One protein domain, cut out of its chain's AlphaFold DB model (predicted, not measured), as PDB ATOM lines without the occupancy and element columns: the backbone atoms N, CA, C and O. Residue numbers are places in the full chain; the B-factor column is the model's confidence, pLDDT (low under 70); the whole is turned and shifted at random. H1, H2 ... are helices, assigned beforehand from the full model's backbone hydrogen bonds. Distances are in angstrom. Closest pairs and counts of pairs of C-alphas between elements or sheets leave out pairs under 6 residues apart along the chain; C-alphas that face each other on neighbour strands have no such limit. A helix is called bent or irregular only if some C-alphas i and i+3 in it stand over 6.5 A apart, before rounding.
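This is residues 30 to 104 of the 104 residues of an uncharacterized protein of Gammaproteobacteria bacterium RIFCSPLOWO2_02_FULL_57_10 (UniProt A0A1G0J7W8). Three separate helices, two short ones, H1 and H2, and one long one, H3, are set as a triangle round the middle of a small body, with long loops winding from each to the next. H2 and H3 run side by side in the same direction with a gap between them, H1 lies away from both, and the last part of H3 with the end of the chain, residues 98 to 104, sticks out as an arm that adds to the length. The printed part has 75 residues with three named helices, in the order H1, H2, H3, and no named strand; the class is all helix, though under half of the residues, 30 of 75, are in named elements. The whole is compact, with a radius of gyration of the C-alphas of 11.4 A, and the C-alphas span 33 by 24 by 20 A.

The printed part begins at Gln 30, whose C-alpha is at (-31.957, 21.978, 24.073). Residues 30 to 41 hold no named element; residues 30 to 32 are a short run of helix without a name. H1 is residues 42 to 48, Thr 42 to Ala 48, and measures 10.1 A from first to last C-alpha. Its C-alpha 42 is at (-27.148, 23.094, 9.573) and its C-alpha 48 at (-23.962, 19.255, 18.341), with the largest change in z. Residues 49 to 64 follow with no named element. H2 is residues 65 to 71, Lys 65 to Val 71, and measures 10.3 A; its C-alpha 65 is at (-34.030, 13.297, 8.440). Residues 72 to 86 again hold no named element. H3, residues 87 to 102, is the longest helix, with 16 residues and 22.1 A from first to last C-alpha. It runs from C-alpha 87 at (-36.018, 16.664, 19.527) to C-alpha 102 at (-20.018, 1.777, 23.118). None of the three helices is bent or irregular.

H1 touches no helix. H1 and H2 are apart, with no C-alpha of the one within 8 A of the other. H1 and H3 are apart by the same measure. H2 and H3 are close but not clearly touching, with 1 pair of C-alphas within 8 A. That closest pair is Lys 65 and Glu 89, whose C-alphas are 7.6 A apart. The lines of H2 and H3 stand at a shallow tilt of 19 degrees, and the two run the same way. Their centres are 13.2 A apart. In H1 and H3 every O i to N i+4 pair is within hydrogen-bond range, while in H2 2 of 3 such pairs are.

The two C-alphas farthest apart are those of Asp 60 and Asn 103, at 34.3 A, and the first and last printed C-alphas, of Gln 30 and Ala 104, are 27.5 A apart. Residues 98 to 104, of which 98 to 102 belong to H3, stand free. The link from H1 to H2 is long, with 16 residues, and its C-alphas lie 6 to 15 A from the mean of all C-alphas. The link from H2 to H3 is also long, with 15 residues, and its C-alphas lie 6 to 14 A from that mean. The printed part has no cut and ends at residue 104, the chain's last residue. The mean pLDDT of the printed part is 89.0, and residue 104 is the one printed residue under 70.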
ATOM      1  N   GLN A  30     -31.918  20.566  23.678       88.50
ATOM      2  CA  GLN A  30     -31.957  21.978  24.073       88.50
ATOM      3  C   GLN A  30     -30.585  22.661  24.016       88.50
ATOM      4  O   GLN A  30     -30.526  23.871  23.827       88.50
ATOM      5  N   ASP A  31     -29.493  21.907  24.158       88.75
ATOM      6  CA  ASP A  31     -28.141  22.447  23.998       88.75
ATOM      7  C   ASP A  31     -27.754  22.574  22.517       88.75
ATOM      8  O   ASP A  31     -26.939  23.422  22.152       88.75
ATOM      9  N   ALA A  32     -28.327  21.718  21.666       90.31
ATOM     10  CA  ALA A  32     -28.125  21.734  20.224       90.31
ATOM     11  C   ALA A  32     -28.964  22.826  19.532       90.31
ATOM     12  O   ALA A  32     -28.449  23.533  18.669       90.31
ATOM     13  N   ASP A  33     -30.225  22.979  19.936       93.19
ATOM     14  CA  ASP A  33     -31.198  23.967  19.454       93.19
ATOM     15  C   ASP A  33     -30.950  25.341  20.104       93.19
ATOM     16  O   ASP A  33     -31.664  25.811  20.999       93.19
ATOM     17  N   ALA A  34     -29.857  25.978  19.678       92.38
ATOM     18  CA  ALA A  34     -29.366  27.224  20.254       92.38
ATOM     19  C   ALA A  34     -30.332  28.399  20.049       92.38
ATOM     20  O   ALA A  34     -30.352  29.331  20.864       92.38
ATOM     21  N   ASN A  35     -31.100  28.392  18.959       92.38
ATOM     22  CA  ASN A  35     -32.106  29.412  18.681       92.38
ATOM     23  C   ASN A  35     -33.487  29.088  19.308       92.38
ATOM     24  O   ASN A  35     -34.334  29.986  19.379       92.38
ATOM     25  N   SER A  36     -33.672  27.869  19.829       93.31
ATOM     26  CA  SER A  36     -34.889  27.364  20.475       93.31
ATOM     27  C   SER A  36     -36.130  27.410  19.577       93.31
ATOM     28  O   SER A  36     -37.230  27.728  20.046       93.31
ATOM     29  N   ASP A  37     -35.963  27.139  18.283       92.88
ATOM     30  CA  ASP A  37     -37.055  27.093  17.306       92.88
ATOM     31  C   ASP A  37     -37.689  25.696  17.164       92.88
ATOM     32  O   ASP A  37     -38.746  25.558  16.535       92.88
ATOM     33  N   GLY A  38     -37.117  24.689  17.829       92.56
ATOM     34  CA  GLY A  38     -37.601  23.313  17.859       92.56
ATOM     35  C   GLY A  38     -37.086  22.434  16.723       92.56
ATOM     36  O   GLY A  38     -37.509  21.276  16.638       92.56
ATOM     37  N   ILE A  39     -36.191  22.935  15.868       93.56
ATOM     38  CA  ILE A  39     -35.545  22.184  14.788       93.56
ATOM     39  C   ILE A  39     -34.035  22.445  14.773       93.56
ATOM     40  O   ILE A  39     -33.545  23.381  15.385       93.56
ATOM     41  N   LEU A  40     -33.266  21.603  14.078       92.94
ATOM     42  CA  LEU A  40     -31.825  21.830  13.937       92.94
ATOM     43  C   LEU A  40     -31.463  22.473  12.605       92.94
ATOM     44  O   LEU A  40     -31.568  21.858  11.538       92.94
ATOM     45  N   SER A  41     -30.912  23.679  12.686       94.00
ATOM     46  CA  SER A  41     -30.221  24.319  11.570       94.00
ATOM     47  C   SER A  41     -28.937  23.557  11.216       94.00
ATOM     48  O   SER A  41     -28.328  22.894  12.060       94.00
ATOM     49  N   THR A  42     -28.422  23.722   9.993       92.00
ATOM     50  CA  THR A  42     -27.148  23.094   9.573       92.00
ATOM     51  C   THR A  42     -25.994  23.396  10.535       92.00
ATOM     52  O   THR A  42     -25.184  22.518  10.840       92.00
ATOM     53  N   SER A  43     -25.911  24.636  11.026       92.38
ATOM     54  CA  SER A  43     -24.859  25.057  11.957       92.38
ATOM     55  C   SER A  43     -25.016  24.433  13.343       92.38
ATOM     56  O   SER A  43     -24.015  24.079  13.960       92.38
ATOM     57  N   GLU A  44     -26.250  24.309  13.827       93.12
ATOM     58  CA  GLU A  44     -26.579  23.731  15.135       93.12
ATOM     59  C   GLU A  44     -26.287  22.233  15.139       93.12
ATOM     60  O   GLU A  44     -25.547  21.740  15.987       93.12
ATOM     61  N   ALA A  45     -26.738  21.526  14.102       91.06
ATOM     62  CA  ALA A  45     -26.464  20.106  13.932       91.06
ATOM     63  C   ALA A  45     -24.960  19.804  13.831       91.06
ATOM     64  O   ALA A  45     -24.485  18.847  14.438       91.06
ATOM     65  N   ASN A  46     -24.184  20.620  13.106       90.50
ATOM     66  CA  ASN A  46     -22.729  20.437  13.018       90.50
ATOM     67  C   ASN A  46     -22.004  20.748  14.335       90.50
ATOM     68  O   ASN A  46     -20.965  20.149  14.611       90.50
ATOM     69  N   ALA A  47     -22.528  21.671  15.144       90.44
ATOM     70  CA  ALA A  47     -21.977  21.967  16.462       90.44
ATOM     71  C   ALA A  47     -22.288  20.852  17.473       90.44
ATOM     72  O   ALA A  47     -21.411  20.477  18.251       90.44
ATOM     73  N   ALA A  48     -23.505  20.306  17.435       89.19
ATOM     74  CA  ALA A  48     -23.962  19.255  18.341       89.19
ATOM     75  C   ALA A  48     -23.413  17.867  17.978       89.19
ATOM     76  O   ALA A  48     -23.033  17.091  18.855       89.19
ATOM     77  N   LEU A  49     -23.332  17.559  16.680       88.12
ATOM     78  CA  LEU A  49     -22.958  16.247  16.148       88.12
ATOM     79  C   LEU A  49     -21.756  16.349  15.186       88.12
ATOM     80  O   LEU A  49     -21.833  15.908  14.033       88.12
ATOM     81  N   PRO A  50     -20.604  16.891  15.632       88.12
ATOM     82  CA  PRO A  50     -19.451  17.123  14.759       88.12
ATOM     83  C   PRO A  50     -18.848  15.826  14.199       88.12
ATOM     84  O   PRO A  50     -18.174  15.854  13.173       88.12
ATOM     85  N   ALA A  51     -19.094  14.686  14.852       85.62
ATOM     86  CA  ALA A  51     -18.626  13.375  14.405       85.62
ATOM     87  C   ALA A  51     -19.312  12.897  13.114       85.62
ATOM     88  O   ALA A  51     -18.723  12.120  12.367       85.62
ATOM     89  N   LEU A  52     -20.536  13.363  12.851       85.12
ATOM     90  CA  LEU A  52     -21.314  12.962  11.681       85.12
ATOM     91  C   LEU A  52     -20.985  13.816  10.453       85.12
ATOM     92  O   LEU A  52     -21.031  13.319   9.333       85.12
ATOM     93  N   GLY A  53     -20.626  15.090  10.635       88.19
ATOM     94  CA  GLY A  53     -20.375  15.991   9.506       88.19
ATOM     95  C   GLY A  53     -21.611  16.139   8.614       88.19
ATOM     96  O   GLY A  53     -21.535  15.949   7.401       88.19
ATOM     97  N   LEU A  54     -22.758  16.420   9.238       89.81
ATOM     98  CA  LEU A  54     -24.051  16.536   8.568       89.81
ATOM     99  C   LEU A  54     -24.030  17.652   7.517       89.81
ATOM    100  O   LEU A  54     -23.547  18.759   7.767       89.81
ATOM    101  N   VAL A  55     -24.591  17.362   6.346       90.00
ATOM    102  CA  VAL A  55     -24.664  18.298   5.221       90.00
ATOM    103  C   VAL A  55     -26.119  18.499   4.838       90.00
ATOM    104  O   VAL A  55     -26.807  17.534   4.519       90.00
ATOM    105  N   ASP A  56     -26.547  19.758   4.823       90.44
ATOM    106  CA  ASP A  56     -27.822  20.176   4.245       90.44
ATOM    107  C   ASP A  56     -27.768  19.967   2.720       90.44
ATOM    108  O   ASP A  56     -27.066  20.674   1.987       90.44
ATOM    109  N   GLY A  57     -28.449  18.919   2.253       87.25
ATOM    110  CA  GLY A  57     -28.424  18.514   0.854       87.25
ATOM    111  C   GLY A  57     -29.452  19.233  -0.014       87.25
ATOM    112  O   GLY A  57     -29.234  19.348  -1.223       87.25
ATOM    113  N   ASN A  58     -30.568  19.683   0.564       88.12
ATOM    114  CA  ASN A  58     -31.638  20.382  -0.152       88.12
ATOM    115  C   ASN A  58     -31.484  21.917  -0.093       88.12
ATOM    116  O   ASN A  58     -32.183  22.620  -0.824       88.12
ATOM    117  N   GLN A  59     -30.498  22.407   0.664       91.44
ATOM    118  CA  GLN A  59     -30.102  23.808   0.807       91.44
ATOM    119  C   GLN A  59     -31.223  24.693   1.360       91.44
ATOM    120  O   GLN A  59     -31.358  25.853   0.952       91.44
ATOM    121  N   ASP A  60     -32.044  24.144   2.253       90.62
ATOM    122  CA  ASP A  60     -33.137  24.870   2.900       90.62
ATOM    123  C   ASP A  60     -32.720  25.554   4.217       90.62
ATOM    124  O   ASP A  60     -33.478  26.371   4.749       90.62
ATOM    125  N   GLY A  61     -31.489  25.312   4.680       90.88
ATOM    126  CA  GLY A  61     -30.892  25.900   5.878       90.88
ATOM    127  C   GLY A  61     -31.013  25.039   7.135       90.88
ATOM    128  O   GLY A  61     -30.470  25.426   8.177       90.88
ATOM    129  N   VAL A  62     -31.681  23.884   7.064       94.00
ATOM    130  CA  VAL A  62     -31.877  22.967   8.192       94.00
ATOM    131  C   VAL A  62     -31.368  21.568   7.864       94.00
ATOM    132  O   VAL A  62     -31.083  21.237   6.717       94.00
ATOM    133  N   ILE A  63     -31.164  20.738   8.886       93.88
ATOM    134  CA  ILE A  63     -30.875  19.320   8.658       93.88
ATOM    135  C   ILE A  63     -32.183  18.550   8.634       93.88
ATOM    136  O   ILE A  63     -32.924  18.522   9.618       93.88
ATOM    137  N   SER A  64     -32.425  17.872   7.516       93.88
ATOM    138  CA  SER A  64     -33.547  16.956   7.360       93.88
ATOM    139  C   SER A  64     -33.192  15.540   7.816       93.88
ATOM    140  O   SER A  64     -32.031  15.124   7.767       93.88
ATOM    141  N   LYS A  65     -34.201  14.737   8.161       92.38
ATOM    142  CA  LYS A  65     -34.030  13.297   8.440       92.38
ATOM    143  C   LYS A  65     -33.339  12.560   7.286       92.38
ATOM    144  O   LYS A  65     -32.391  11.805   7.512       92.38
ATOM    145  N   ALA A  66     -33.729  12.861   6.047       91.62
ATOM    146  CA  ALA A  66     -33.081  12.320   4.853       91.62
ATOM    147  C   ALA A  66     -31.584  12.677   4.751       91.62
ATOM    148  O   ALA A  66     -30.805  11.899   4.197       91.62
ATOM    149  N   ASP A  67     -31.152  13.833   5.263       92.69
ATOM    150  CA  ASP A  67     -29.736  14.219   5.256       92.69
ATOM    151  C   ASP A  67     -28.935  13.458   6.304       92.69
ATOM    152  O   ASP A  67     -27.830  12.997   6.018       92.69
ATOM    153  N   VAL A  68     -29.522  13.236   7.481       92.19
ATOM    154  CA  VAL A  68     -28.911  12.385   8.504       92.19
ATOM    155  C   VAL A  68     -28.741  10.964   7.991       92.19
ATOM    156  O   VAL A  68     -27.654  10.405   8.115       92.19
ATOM    157  N   LYS A  69     -29.758  10.396   7.341       91.25
ATOM    158  CA  LYS A  69     -29.712   9.015   6.845       91.25
ATOM    159  C   LYS A  69     -28.638   8.776   5.779       91.25
ATOM    160  O   LYS A  69     -28.127   7.666   5.652       91.25
ATOM    161  N   LYS A  70     -28.239   9.811   5.029       90.25
ATOM    162  CA  LYS A  70     -27.103   9.723   4.088       90.25
ATOM    163  C   LYS A  70     -25.774   9.478   4.801       90.25
ATOM    164  O   LYS A  70     -24.883   8.866   4.218       90.25
ATOM    165  N   VAL A  71     -25.635   9.987   6.022       90.06
ATOM    166  CA  VAL A  71     -24.425   9.864   6.845       90.06
ATOM    167  C   VAL A  71     -24.514   8.651   7.771       90.06
ATOM    168  O   VAL A  71     -23.540   7.923   7.943       90.06
ATOM    169  N   LEU A  72     -25.695   8.430   8.338       89.50
ATOM    170  CA  LEU A  72     -26.021   7.391   9.303       89.50
ATOM    171  C   LEU A  72     -27.080   6.464   8.684       89.50
ATOM    172  O   LEU A  72     -28.262   6.606   8.973       89.50
ATOM    173  N   PRO A  73     -26.704   5.526   7.799       88.00
ATOM    174  CA  PRO A  73     -27.674   4.663   7.121       88.00
ATOM    175  C   PRO A  73     -28.370   3.666   8.058       88.00
ATOM    176  O   PRO A  73     -29.431   3.157   7.708       88.00
ATOM    177  N   ASP A  74     -27.777   3.396   9.225       87.75
ATOM    178  CA  ASP A  74     -28.300   2.455  10.220       87.75
ATOM    179  C   ASP A  74     -29.426   3.053  11.078       87.75
ATOM    180  O   ASP A  74     -30.066   2.331  11.841       87.75
ATOM    181  N   ILE A  75     -29.684   4.361  10.962       88.38
ATOM    182  CA  ILE A  75     -30.782   4.996  11.684       88.38
ATOM    183  C   ILE A  75     -32.126   4.677  11.027       88.38
ATOM    184  O   ILE A  75     -32.303   4.820   9.812       88.38
ATOM    185  N   ASP A  76     -33.090   4.284  11.853       87.81
ATOM    186  CA  ASP A  76     -34.460   4.020  11.426       87.81
ATOM    187  C   ASP A  76     -35.389   5.072  12.030       87.81
ATOM    188  O   ASP A  76     -35.871   4.938  13.152       87.81
ATOM    189  N   PHE A  77     -35.587   6.165  11.294       87.62
ATOM    190  CA  PHE A  77     -36.613   7.145  11.633       87.62
ATOM    191  C   PHE A  77     -37.992   6.605  11.257       87.62
ATOM    192  O   PHE A  77     -38.139   5.986  10.203       87.62
ATOM    193  N   GLU A  78     -39.024   6.933  12.046       84.75
ATOM    194  CA  GLU A  78     -40.411   6.563  11.713       84.75
ATOM    195  C   GLU A  78     -40.824   7.046  10.309       84.75
ATOM    196  O   GLU A  78     -41.570   6.362   9.607       84.75
ATOM    197  N   GLU A  79     -40.294   8.195   9.869       82.94
ATOM    198  CA  GLU A  79     -40.500   8.740   8.527       82.94
ATOM    199  C   GLU A  79     -39.185   9.256   7.928       82.94
ATOM    200  O   GLU A  79     -38.607  10.222   8.426       82.94
ATOM    201  N   ASP A  80     -38.744   8.656   6.821       80.25
ATOM    202  CA  ASP A  80     -37.566   9.073   6.048       80.25
ATOM    203  C   ASP A  80     -37.953  10.098   4.970       80.25
ATOM    204  O   ASP A  80     -38.080   9.787   3.783       80.25
ATOM    205  N   ASP A  81     -38.229  11.320   5.412       86.44
ATOM    206  CA  ASP A  81     -38.636  12.432   4.560       86.44
ATOM    207  C   ASP A  81     -37.684  13.638   4.691       86.44
ATOM    208  O   ASP A  81     -36.638  13.596   5.344       86.44
ATOM    209  N   GLN A  82     -38.045  14.733   4.020       87.50
ATOM    210  CA  GLN A  82     -37.330  16.011   4.090       87.50
ATOM    211  C   GLN A  82     -37.792  16.880   5.270       87.50
ATOM    212  O   GLN A  82     -37.626  18.094   5.240       87.50
ATOM    213  N   SER A  83     -38.437  16.299   6.282       91.38
ATOM    214  CA  SER A  83     -38.787  17.054   7.478       91.38
ATOM    215  C   SER A  83     -37.537  17.269   8.327       91.38
ATOM    216  O   SER A  83     -36.679  16.383   8.443       91.38
ATOM    217  N   ALA A  84     -37.451  18.460   8.916       92.31
ATOM    218  CA  ALA A  84     -36.350  18.852   9.779       92.31
ATOM    219  C   ALA A  84     -36.229  17.919  10.993       92.31
ATOM    220  O   ALA A  84     -37.221  17.371  11.483       92.31
ATOM    221  N   VAL A  85     -35.004  17.753  11.481       92.12
ATOM    222  CA  VAL A  85     -34.714  16.998  12.702       92.12
ATOM    223  C   VAL A  85     -35.183  17.805  13.908       92.12
ATOM    224  O   VAL A  85     -34.655  18.886  14.172       92.12
ATOM    225  N   GLY A  86     -36.162  17.271  14.637       91.81
ATOM    226  CA  GLY A  86     -36.605  17.801  15.922       91.81
ATOM    227  C   GLY A  86     -35.976  17.054  17.097       91.81
ATOM    228  O   GLY A  86     -35.032  16.273  16.952       91.81
ATOM    229  N   SER A  87     -36.531  17.265  18.291       91.19
ATOM    230  CA  SER A  87     -36.018  16.664  19.527       91.19
ATOM    231  C   SER A  87     -36.050  15.138  19.529       91.19
ATOM    232  O   SER A  87     -35.110  14.505  20.006       91.19
ATOM    233  N   THR A  88     -37.114  14.542  18.991       90.69
ATOM    234  CA  THR A  88     -37.311  13.086  18.994       90.69
ATOM    235  C   THR A  88     -36.312  12.401  18.070       90.69
ATOM    236  O   THR A  88     -35.692  11.402  18.434       90.69
ATOM    237  N   GLU A  89     -36.132  12.934  16.866       91.62
ATOM    238  CA  GLU A  89     -35.158  12.452  15.890       91.62
ATOM    239  C   GLU A  89     -33.740  12.630  16.418       91.62
ATOM    240  O   GLU A  89     -32.929  11.713  16.331       91.62
ATOM    241  N   TYR A  90     -33.446  13.780  17.021       91.62
ATOM    242  CA  TYR A  90     -32.139  14.047  17.602       91.62
ATOM    243  C   TYR A  90     -31.764  13.039  18.693       91.62
ATOM    244  O   TYR A  90     -30.648  12.522  18.688       91.62
ATOM    245  N   GLN A  91     -32.697  12.694  19.585       90.31
ATOM    246  CA  GLN A  91     -32.462  11.663  20.600       90.31
ATOM    247  C   GLN A  91     -32.151  10.299  19.976       90.31
ATOM    248  O   GLN A  91     -31.256   9.609  20.455       90.31
ATOM    249  N   GLN A  92     -32.829   9.933  18.884       90.69
ATOM    250  CA  GLN A  92     -32.533   8.697  18.153       90.69
ATOM    251  C   GLN A  92     -31.130   8.730  17.538       90.69
ATOM    252  O   GLN A  92     -30.397   7.750  17.629       90.69
ATOM    253  N   ILE A  93     -30.719   9.866  16.961       90.56
ATOM    254  CA  ILE A  93     -29.374  10.033  16.390       90.56
ATOM    255  C   ILE A  93     -28.311   9.860  17.463       90.56
ATOM    256  O   ILE A  93     -27.375   9.082  17.294       90.56
ATOM    257  N   VAL A  94     -28.472  10.572  18.573       89.62
ATOM    258  CA  VAL A  94     -27.577  10.494  19.722       89.62
ATOM    259  C   VAL A  94     -27.492   9.066  20.246       89.62
ATOM    260  O   VAL A  94     -26.388   8.565  20.433       89.62
ATOM    261  N   GLN A  95     -28.630   8.395  20.420       88.44
ATOM    262  CA  GLN A  95     -28.667   7.020  20.903       88.44
ATOM    263  C   GLN A  95     -27.907   6.074  19.967       88.44
ATOM    264  O   GLN A  95     -27.073   5.302  20.431       88.44
ATOM    265  N   VAL A  96     -28.135   6.158  18.652       88.56
ATOM    266  CA  VAL A  96     -27.414   5.327  17.675       88.56
ATOM    267  C   VAL A  96     -25.916   5.630  17.703       88.56
ATOM    268  O   VAL A  96     -25.105   4.707  17.686       88.56
ATOM    269  N   MET A  97     -25.514   6.900  17.805       86.19
ATOM    270  CA  MET A  97     -24.098   7.247  17.941       86.19
ATOM    271  C   MET A  97     -23.479   6.695  19.230       86.19
ATOM    272  O   MET A  97     -22.364   6.180  19.194       86.19
ATOM    273  N   GLU A  98     -24.172   6.795  20.366       85.81
ATOM    274  CA  GLU A  98     -23.714   6.223  21.635       85.81
ATOM    275  C   GLU A  98     -23.585   4.701  21.535       85.81
ATOM    276  O   GLU A  98     -22.592   4.135  21.992       85.81
ATOM    277  N   GLU A  99     -24.539   4.032  20.887       85.81
ATOM    278  CA  GLU A  99     -24.470   2.598  20.611       85.81
ATOM    279  C   GLU A  99     -23.269   2.251  19.722       85.81
ATOM    280  O   GLU A  99     -22.569   1.280  20.012       85.81
ATOM    281  N   MET A 100     -22.976   3.052  18.693       81.81
ATOM    282  CA  MET A 100     -21.793   2.869  17.845       81.81
ATOM    283  C   MET A 100     -20.484   3.064  18.619       81.81
ATOM    284  O   MET A 100     -19.535   2.316  18.400       81.81
ATOM    285  N   LEU A 101     -20.422   4.043  19.525       81.12
ATOM    286  CA  LEU A 101     -19.233   4.318  20.338       81.12
ATOM    287  C   LEU A 101     -19.018   3.269  21.433       81.12
ATOM    288  O   LEU A 101     -17.878   2.906  21.711       81.12
ATOM    289  N   ASN A 102     -20.092   2.767  22.042       81.88
ATOM    290  CA  ASN A 102     -20.018   1.777  23.118       81.88
ATOM    291  C   ASN A 102     -19.805   0.341  22.610       81.88
ATOM    292  O   ASN A 102     -19.377  -0.512  23.387       81.88
ATOM    293  N   ASN A 103     -20.106   0.061  21.336       73.19
ATOM    294  CA  ASN A 103     -19.847  -1.234  20.692       73.19
ATOM    295  C   ASN A 103     -18.529  -1.283  19.882       73.19
ATOM    296  O   ASN A 103     -18.278  -2.299  19.226       73.19
ATOM    297  N   ALA A 104     -17.708  -0.227  19.907       55.94
ATOM    298  CA  ALA A 104     -16.400  -0.151  19.236       55.94
ATOM    299  C   ALA A 104     -15.239  -0.595  20.143       55.94
ATOM    300  O   ALA A 104     -14.297  -1.232  19.613       55.94
TER     301      ALA A 104